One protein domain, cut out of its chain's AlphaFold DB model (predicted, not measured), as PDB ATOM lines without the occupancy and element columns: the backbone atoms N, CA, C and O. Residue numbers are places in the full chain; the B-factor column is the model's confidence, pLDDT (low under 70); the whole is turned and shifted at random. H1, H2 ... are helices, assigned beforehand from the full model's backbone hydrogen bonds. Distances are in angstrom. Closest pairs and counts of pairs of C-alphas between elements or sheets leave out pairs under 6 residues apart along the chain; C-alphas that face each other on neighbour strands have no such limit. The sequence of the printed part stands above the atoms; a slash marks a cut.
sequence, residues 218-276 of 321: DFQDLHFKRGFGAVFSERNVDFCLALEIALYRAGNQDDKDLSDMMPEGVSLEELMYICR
ATOM      1  N   ASP A 218      38.436  37.621 -17.157       94.06
ATOM      2  CA  ASP A 218      38.358  38.908 -17.858       94.06
ATOM      3  C   ASP A 218      37.307  38.895 -18.980       94.06
ATOM      4  O   ASP A 218      36.584  39.867 -19.158       94.06
ATOM      5  N   PHE A 219      37.196  37.786 -19.728       94.69
ATOM      6  CA  PHE A 219      36.182  37.637 -20.778       94.69
ATOM      7  C   PHE A 219      34.790  37.491 -20.173       94.69
ATOM      8  O   PHE A 219      33.828  38.086 -20.651       94.69
ATOM      9  N   GLN A 220      34.681  36.686 -19.118       94.62
ATOM     10  CA  GLN A 220      33.426  36.439 -18.430       94.62
ATOM     11  C   GLN A 220      32.802  37.728 -17.888       94.62
ATOM     12  O   GLN A 220      31.580  37.841 -17.935       94.62
ATOM     13  N   ASP A 221      33.611  38.691 -17.448       94.12
ATOM     14  CA  ASP A 221      33.156  39.981 -16.923       94.12
ATOM     15  C   ASP A 221      32.841  41.030 -18.014       94.12
ATOM     16  O   ASP A 221      32.354  42.119 -17.703       94.12
ATOM     17  N   LEU A 222      33.047  40.717 -19.301       94.62
ATOM     18  CA  LEU A 222      32.656  41.605 -20.401       94.62
ATOM     19  C   LEU A 222      31.133  41.682 -20.561       94.62
ATOM     20  O   LEU A 222      30.416  40.684 -20.478       94.62
ATOM     21  N   HIS A 223      30.643  42.876 -20.895       94.00
ATOM     22  CA  HIS A 223      29.235  43.145 -21.182       94.00
ATOM     23  C   HIS A 223      29.067  43.709 -22.595       94.00
ATOM     24  O   HIS A 223      29.104  44.918 -22.805       94.00
ATOM     25  N   PHE A 224      28.870  42.823 -23.568       93.56
ATOM     26  CA  PHE A 224      28.666  43.185 -24.968       93.56
ATOM     27  C   PHE A 224      27.306  43.850 -25.194       93.56
ATOM     28  O   PHE A 224      26.288  43.465 -24.603       93.56
ATOM     29  N   LYS A 225      27.272  44.818 -26.113       89.50
ATOM     30  CA  LYS A 225      26.030  45.454 -26.556       89.50
ATOM     31  C   LYS A 225      25.277  44.503 -27.481       89.50
ATOM     32  O   LYS A 225      25.657  44.307 -28.628       89.50
ATOM     33  N   ARG A 226      24.186  43.914 -26.984       90.00
ATOM     34  CA  ARG A 226      23.279  43.083 -27.791       90.00
ATOM     35  C   ARG A 226      21.865  43.641 -27.724       90.00
ATOM     36  O   ARG A 226      21.286  43.774 -26.647       90.00
ATOM     37  N   GLY A 227      21.324  44.001 -28.886       84.62
ATOM     38  CA  GLY A 227      19.978  44.556 -29.008       84.62
ATOM     39  C   GLY A 227      18.881  43.492 -28.925       84.62
ATOM     40  O   GLY A 227      19.137  42.296 -29.025       84.62
ATOM     41  N   PHE A 228      17.626  43.939 -28.822       87.25
ATOM     42  CA  PHE A 228      16.458  43.047 -28.805       87.25
ATOM     43  C   PHE A 228      16.351  42.167 -30.063       87.25
ATOM     44  O   PHE A 228      15.909  41.030 -29.973       87.25
ATOM     45  N   GLY A 229      16.809  42.649 -31.226       89.00
ATOM     46  CA  GLY A 229      16.841  41.844 -32.456       89.00
ATOM     47  C   GLY A 229      17.659  40.555 -32.309       89.00
ATOM     48  O   GLY A 229      17.216  39.497 -32.754       89.00
ATOM     49  N   ALA A 230      18.779  40.616 -31.577       88.88
ATOM     50  CA  ALA A 230      19.651  39.467 -31.347       88.88
ATOM     51  C   ALA A 230      18.969  38.347 -30.544       88.88
ATOM     52  O   ALA A 230      19.372  37.198 -30.677       88.88
ATOM     53  N   VAL A 231      17.893  38.643 -29.794       90.19
ATOM     54  CA  VAL A 231      17.112  37.645 -29.036       90.19
ATOM     55  C   VAL A 231      16.646  36.495 -29.931       90.19
ATOM     56  O   VAL A 231      16.652  35.350 -29.488       90.19
ATOM     57  N   PHE A 232      16.276  36.787 -31.181       90.06
ATOM     58  CA  PHE A 232      15.700  35.812 -32.114       90.06
ATOM     59  C   PHE A 232      16.615  35.472 -33.294       90.06
ATOM     60  O   PHE A 232      16.424  34.437 -33.932       90.06
ATOM     61  N   SER A 233      17.556  36.357 -33.634       88.31
ATOM     62  CA  SER A 233      18.315  36.256 -34.883       88.31
ATOM     63  C   SER A 233      19.732  35.713 -34.729       88.31
ATOM     64  O   SER A 233      20.321  35.325 -35.732       88.31
ATOM     65  N   GLU A 234      20.303  35.704 -33.523       92.38
ATOM     66  CA  GLU A 234      21.740  35.480 -33.339       92.38
ATOM     67  C   GLU A 234      22.020  34.529 -32.176       92.38
ATOM     68  O   GLU A 234      21.792  34.883 -31.024       92.38
ATOM     69  N   ARG A 235      22.580  33.345 -32.453       93.44
ATOM     70  CA  ARG A 235      23.105  32.469 -31.391       93.44
ATOM     71  C   ARG A 235      24.425  33.013 -30.864       93.44
ATOM     72  O   ARG A 235      25.174  33.651 -31.599       93.44
ATOM     73  N   ASN A 236      24.795  32.635 -29.647       93.94
ATOM     74  CA  ASN A 236      26.086  32.993 -29.060       93.94
ATOM     75  C   ASN A 236      27.272  32.532 -29.921       93.94
ATOM     76  O   ASN A 236      28.264  33.239 -30.031       93.94
ATOM     77  N   VAL A 237      27.156  31.381 -30.591       91.88
ATOM     78  CA  VAL A 237      28.174  30.911 -31.547       91.88
ATOM     79  C   VAL A 237      28.303  31.849 -32.752       91.88
ATOM     80  O   VAL A 237      29.417  32.106 -33.208       91.88
ATOM     81  N   ASP A 238      27.181  32.349 -33.269       92.94
ATOM     82  CA  ASP A 238      27.168  33.248 -34.425       92.94
ATOM     83  C   ASP A 238      27.726  34.629 -34.020       92.94
ATOM     84  O   ASP A 238      28.552  35.189 -34.739       92.94
ATOM     85  N   PHE A 239      27.382  35.104 -32.815       94.38
ATOM     86  CA  PHE A 239      27.967  36.299 -32.200       94.38
ATOM     87  C   PHE A 239      29.490  36.181 -32.034       94.38
ATOM     88  O   PHE A 239      30.230  37.073 -32.436       94.38
ATOM     89  N   CYS A 240      29.989  35.069 -31.480       93.81
ATOM     90  CA  CYS A 240      31.428  34.862 -31.292       93.81
ATOM     91  C   CYS A 240      32.200  34.865 -32.612       93.81
ATOM     92  O   CYS A 240      33.315  35.373 -32.658       93.81
ATOM     93  N   LEU A 241      31.608  34.332 -33.681       92.81
ATOM     94  CA  LEU A 241      32.202  34.388 -35.011       92.81
ATOM     95  C   LEU A 241      32.217  35.813 -35.573       92.81
ATOM     96  O   LEU A 241      33.212  36.230 -36.164       92.81
ATOM     97  N   ALA A 242      31.134  36.567 -35.389       93.38
ATOM     98  CA  ALA A 242      31.097  37.969 -35.789       93.38
ATOM     99  C   ALA A 242      32.168  38.781 -35.040       93.38
ATOM    100  O   ALA A 242      32.914  39.535 -35.664       93.38
ATOM    101  N   LEU A 243      32.316  38.538 -33.734       93.25
ATOM    102  CA  LEU A 243      33.352  39.140 -32.897       93.25
ATOM    103  C   LEU A 243      34.763  38.753 -33.359       93.25
ATOM    104  O   LEU A 243      35.633  39.611 -33.448       93.25
ATOM    105  N   GLU A 244      34.998  37.484 -33.693       92.31
ATOM    106  CA  GLU A 244      36.281  37.013 -34.226       92.31
ATOM    107  C   GLU A 244      36.660  37.729 -35.531       92.31
ATOM    108  O   GLU A 244      37.781  38.222 -35.676       92.31
ATOM    109  N   ILE A 245      35.713  37.838 -36.466       92.00
ATOM    110  CA  ILE A 245      35.920  38.553 -37.730       92.00
ATOM    111  C   ILE A 245      36.194  40.037 -37.464       92.00
ATOM    112  O   ILE A 245      37.100  40.611 -38.071       92.00
ATOM    113  N   ALA A 246      35.449  40.655 -36.544       92.38
ATOM    114  CA  ALA A 246      35.620  42.056 -36.177       92.38
ATOM    115  C   ALA A 246      36.994  42.323 -35.534       92.38
ATOM    116  O   ALA A 246      37.662  43.288 -35.896       92.38
ATOM    117  N   LEU A 247      37.470  41.435 -34.653       91.38
ATOM    118  CA  LEU A 247      38.809  41.510 -34.056       91.38
ATOM    119  C   LEU A 247      39.916  41.389 -35.111       91.38
ATOM    120  O   LEU A 247      40.897  42.133 -35.073       91.38
ATOM    121  N   TYR A 248      39.748  40.487 -36.082       90.56
ATOM    122  CA  TYR A 248      40.691  40.340 -37.190       90.56
ATOM    123  C   TYR A 248      40.749  41.596 -38.077       90.56
ATOM    124  O   TYR A 248      41.831  42.012 -38.497       90.56
ATOM    125  N   ARG A 249      39.604  42.235 -38.351       91.38
ATOM    126  CA  ARG A 249      39.545  43.495 -39.116       91.38
ATOM    127  C   ARG A 249      40.139  44.673 -38.350       91.38
ATOM    128  O   ARG A 249      40.920  45.424 -38.930       91.38
ATOM    129  N   ALA A 250      39.880  44.765 -37.048       89.69
ATOM    130  CA  ALA A 250      40.450  45.807 -36.200       89.69
ATOM    131  C   ALA A 250      41.986  45.736 -36.165       89.69
ATOM    132  O   ALA A 250      42.657  46.765 -36.243       89.69
ATOM    133  N   GLY A 251      42.560  44.525 -36.173       87.38
ATOM    134  CA  GLY A 251      44.006  44.322 -36.335       87.38
ATOM    135  C   GLY A 251      44.578  44.866 -37.655       87.38
ATOM    136  O   GLY A 251      45.767  45.167 -37.726       87.38
ATOM    137  N   ASN A 252      43.737  45.049 -38.677       89.44
ATOM    138  CA  ASN A 252      44.068  45.650 -39.971       89.44
ATOM    139  C   ASN A 252      43.617  47.122 -40.089       89.44
ATOM    140  O   ASN A 252      43.488  47.628 -41.202       89.44
ATOM    141  N   GLN A 253      43.403  47.813 -38.961       88.69
ATOM    142  CA  GLN A 253      42.974  49.221 -38.895       88.69
ATOM    143  C   GLN A 253      41.553  49.492 -39.435       88.69
ATOM    144  O   GLN A 253      41.244  50.627 -39.797       88.69
ATOM    145  N   ASP A 254      40.681  48.477 -39.473       90.06
ATOM    146  CA  ASP A 254      39.245  48.622 -39.760       90.06
ATOM    147  C   ASP A 254      38.418  48.198 -38.536       90.06
ATOM    148  O   ASP A 254      38.164  47.016 -38.310       90.06
ATOM    149  N   ASP A 255      38.042  49.169 -37.705       88.75
ATOM    150  CA  ASP A 255      37.429  48.968 -36.386       88.75
ATOM    151  C   ASP A 255      35.902  49.164 -36.357       88.75
ATOM    152  O   ASP A 255      35.282  49.009 -35.303       88.75
ATOM    153  N   LYS A 256      35.274  49.454 -37.506       88.12
ATOM    154  CA  LYS A 256      33.843  49.799 -37.598       88.12
ATOM    155  C   LYS A 256      32.937  48.739 -36.978       88.12
ATOM    156  O   LYS A 256      32.204  49.043 -36.040       88.12
ATOM    157  N   ASP A 257      33.039  47.499 -37.451       87.12
ATOM    158  CA  ASP A 257      32.192  46.389 -36.989       87.12
ATOM    159  C   ASP A 257      32.417  46.078 -35.501       87.12
ATOM    160  O   ASP A 257      31.498  45.668 -34.793       87.12
ATOM    161  N   LEU A 258      33.645  46.284 -35.009       87.38
ATOM    162  CA  LEU A 258      33.992  46.015 -33.620       87.38
ATOM    163  C   LEU A 258      33.415  47.082 -32.689       87.38
ATOM    164  O   LEU A 258      32.911  46.740 -31.621       87.38
ATOM    165  N   SER A 259      33.435  48.353 -33.105       86.25
ATOM    166  CA  SER A 259      32.924  49.480 -32.316       86.25
ATOM    167  C   SER A 259      31.443  49.334 -31.937       86.25
ATOM    168  O   SER A 259      31.055  49.693 -30.822       86.25
ATOM    169  N   ASP A 260      30.640  48.707 -32.803       85.81
ATOM    170  CA  ASP A 260      29.222  48.419 -32.555       85.81
ATOM    171  C   ASP A 260      29.011  47.279 -31.541       85.81
ATOM    172  O   ASP A 260      27.988  47.229 -30.853       85.81
ATOM    173  N   MET A 261      29.990  46.379 -31.409       88.88
ATOM    174  CA  MET A 261      29.959  45.232 -30.492       88.88
ATOM    175  C   MET A 261      30.656  45.517 -29.156       88.88
ATOM    176  O   MET A 261      30.511  44.737 -28.210       88.88
ATOM    177  N   MET A 262      31.417  46.613 -29.063       88.44
ATOM    178  CA  MET A 262      32.287  46.900 -27.925       88.44
ATOM    179  C   MET A 262      31.517  47.020 -26.598       88.44
ATOM    180  O   MET A 262      30.511  47.741 -26.517       88.44
ATOM    181  N   PRO A 263      32.018  46.371 -25.532       88.19
ATOM    182  CA  PRO A 263      31.535  46.594 -24.179       88.19
ATOM    183  C   PRO A 263      31.711  48.051 -23.746       88.19
ATOM    184  O   PRO A 263      32.665  48.729 -24.133       88.19
ATOM    185  N   GLU A 264      30.801  48.545 -22.911       86.44
ATOM    186  CA  GLU A 264      30.930  49.892 -22.353       86.44
ATOM    187  C   GLU A 264      32.124  49.977 -21.395       86.44
ATOM    188  O   GLU A 264      32.275  49.147 -20.504       86.44
ATOM    189  N   GLY A 265      32.968  50.999 -21.571       86.06
ATOM    190  CA  GLY A 265      34.101  51.268 -20.679       86.06
ATOM    191  C   GLY A 265      35.353  50.418 -20.916       86.06
ATOM    192  O   GLY A 265      36.331  50.621 -20.205       86.06
ATOM    193  N   VAL A 266      35.354  49.526 -21.911       91.19
ATOM    194  CA  VAL A 266      36.514  48.696 -22.280       91.19
ATOM    195  C   VAL A 266      37.221  49.316 -23.482       91.19
ATOM    196  O   VAL A 266      36.571  49.693 -24.458       91.19
ATOM    197  N   SER A 267      38.548  49.441 -23.425       91.88
ATOM    198  CA  SER A 267      39.324  49.961 -24.563       91.88
ATOM    199  C   SER A 267      39.485  48.912 -25.672       91.88
ATOM    200  O   SER A 267      39.415  47.710 -25.419       91.88
ATOM    201  N   LEU A 268      39.730  49.347 -26.913       89.25
ATOM    202  CA  LEU A 268      39.966  48.434 -28.041       89.25
ATOM    203  C   LEU A 268      41.142  47.479 -27.764       89.25
ATOM    204  O   LEU A 268      41.038  46.274 -27.984       89.25
ATOM    205  N   GLU A 269      42.243  48.017 -27.242       89.25
ATOM    206  CA  GLU A 269      43.460  47.265 -26.910       89.25
ATOM    207  C   GLU A 269      43.198  46.212 -25.826       89.25
ATOM    208  O   GLU A 269      43.645  45.069 -25.933       89.25
ATOM    209  N   GLU A 270      42.420  46.577 -24.807       91.81
ATOM    210  CA  GLU A 270      42.000  45.671 -23.742       91.81
ATOM    211  C   GLU A 270      41.097  44.554 -24.276       91.81
ATOM    212  O   GLU A 270      41.335  43.382 -23.979       91.81
ATOM    213  N   LEU A 271      40.124  44.877 -25.135       91.69
ATOM    214  CA  LEU A 271      39.259  43.875 -25.755       91.69
ATOM    215  C   LEU A 271      40.062  42.892 -26.621       91.69
ATOM    216  O   LEU A 271      39.863  41.680 -26.524       91.69
ATOM    217  N   MET A 272      41.005  43.391 -27.425       90.00
ATOM    218  CA  MET A 272      41.903  42.551 -28.224       90.00
ATOM    219  C   MET A 272      42.793  41.658 -27.350       90.00
ATOM    220  O   MET A 272      43.051  40.506 -27.700       90.00
ATOM    221  N   TYR A 273      43.244  42.155 -26.196       90.56
ATOM    222  CA  TYR A 273      44.027  41.373 -25.241       90.56
ATOM    223  C   TYR A 273      43.201  40.269 -24.560       90.56
ATOM    224  O   TYR A 273      43.684  39.142 -24.376       90.56
ATOM    225  N   ILE A 274      41.960  40.572 -24.173       92.25
ATOM    226  CA  ILE A 274      41.050  39.616 -23.534       92.25
ATOM    227  C   ILE A 274      40.662  38.518 -24.532       92.25
ATOM    228  O   ILE A 274      40.826  37.333 -24.229       92.25
ATOM    229  N   CYS A 275      40.262  38.908 -25.743       90.81
ATOM    230  CA  CYS A 275      39.812  38.019 -26.816       90.81
ATOM    231  C   CYS A 275      40.949  37.499 -27.712       90.81
ATOM    232  O   CYS A 275      40.712  37.120 -28.861       90.81
ATOM    233  N   ARG A 276      42.195  37.477 -27.224       87.62
ATOM    234  CA  ARG A 276      43.314  36.919 -27.992       87.62
ATOM    235  C   ARG A 276      43.067  35.434 -28.315       87.62
ATOM    236  O   ARG A 276      42.530  34.718 -27.460       87.62
TER     237      ARG A 276
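What this domain is: This is residues 218 to 276 of the 321 residues of the protein "Hypothetical protein" of Brandtodinium nutricula (UniProt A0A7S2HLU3). One longer helix, H2, has the short helix H3 folded back on it as a helical hairpin, while H4 stands near H2 with little contact and the small H1 sits off by itself, joined to H2 by a tight link. Residues 218 to 229, a long stretch with no named element, lead from the side where H4 lies across to H1. The printed part has 59 residues with four named helices, in the order H1, H2, H3, H4, and no named strand; its class is all helix. It is compact, with a radius of gyration of the C-alphas of 11.2 A and spans of 30 by 23 by 17 A.

Where its parts are: H2, residues 236 to 250, measures 20.5 A from C-alpha 236 at (26.086, 32.993, -29.060) to C-alpha 250 at (40.450, 45.807, -36.200). H3 is residues 256 to 261, 9.3 A. H4 is residues 268 to 274, 10.0 A, ending with C-alpha 274 at (41.050, 39.616, -23.534). H1 is residues 230 to 233, 5.0 A.

How they stand to each other: H2 and H3 touch, their closest C-alphas being those of Ala 246 and Leu 258, 5.0 A apart. They run opposite ways at 38 degrees, a tilt only just steep. H4 is close to H2 but not clearly touching: the closest C-alphas, of Leu 247 and Met 272, are 6.7 A apart. H2 and H4 run opposite ways at a steep tilt of 53 degrees. H1 is apart from H2, H3 and H4. H3 and H4 are only just apart, their closest C-alphas 8.3 A from each other. In H2 and H4 every O i to N i+4 pair is within hydrogen-bond range; in H3 0 of 2 are, beside 2 of 3 O i to N i+3 pairs, and H1 is too short for an i+4 pair.

The domain as a whole: The C-alphas of Phe 232 and Gln 253, the two farthest apart, are 31.1 A from each other. The printed part has no cut, and no link between helices is long. Mean pLDDT of the printed part is 90.6, and no printed residue is under 70.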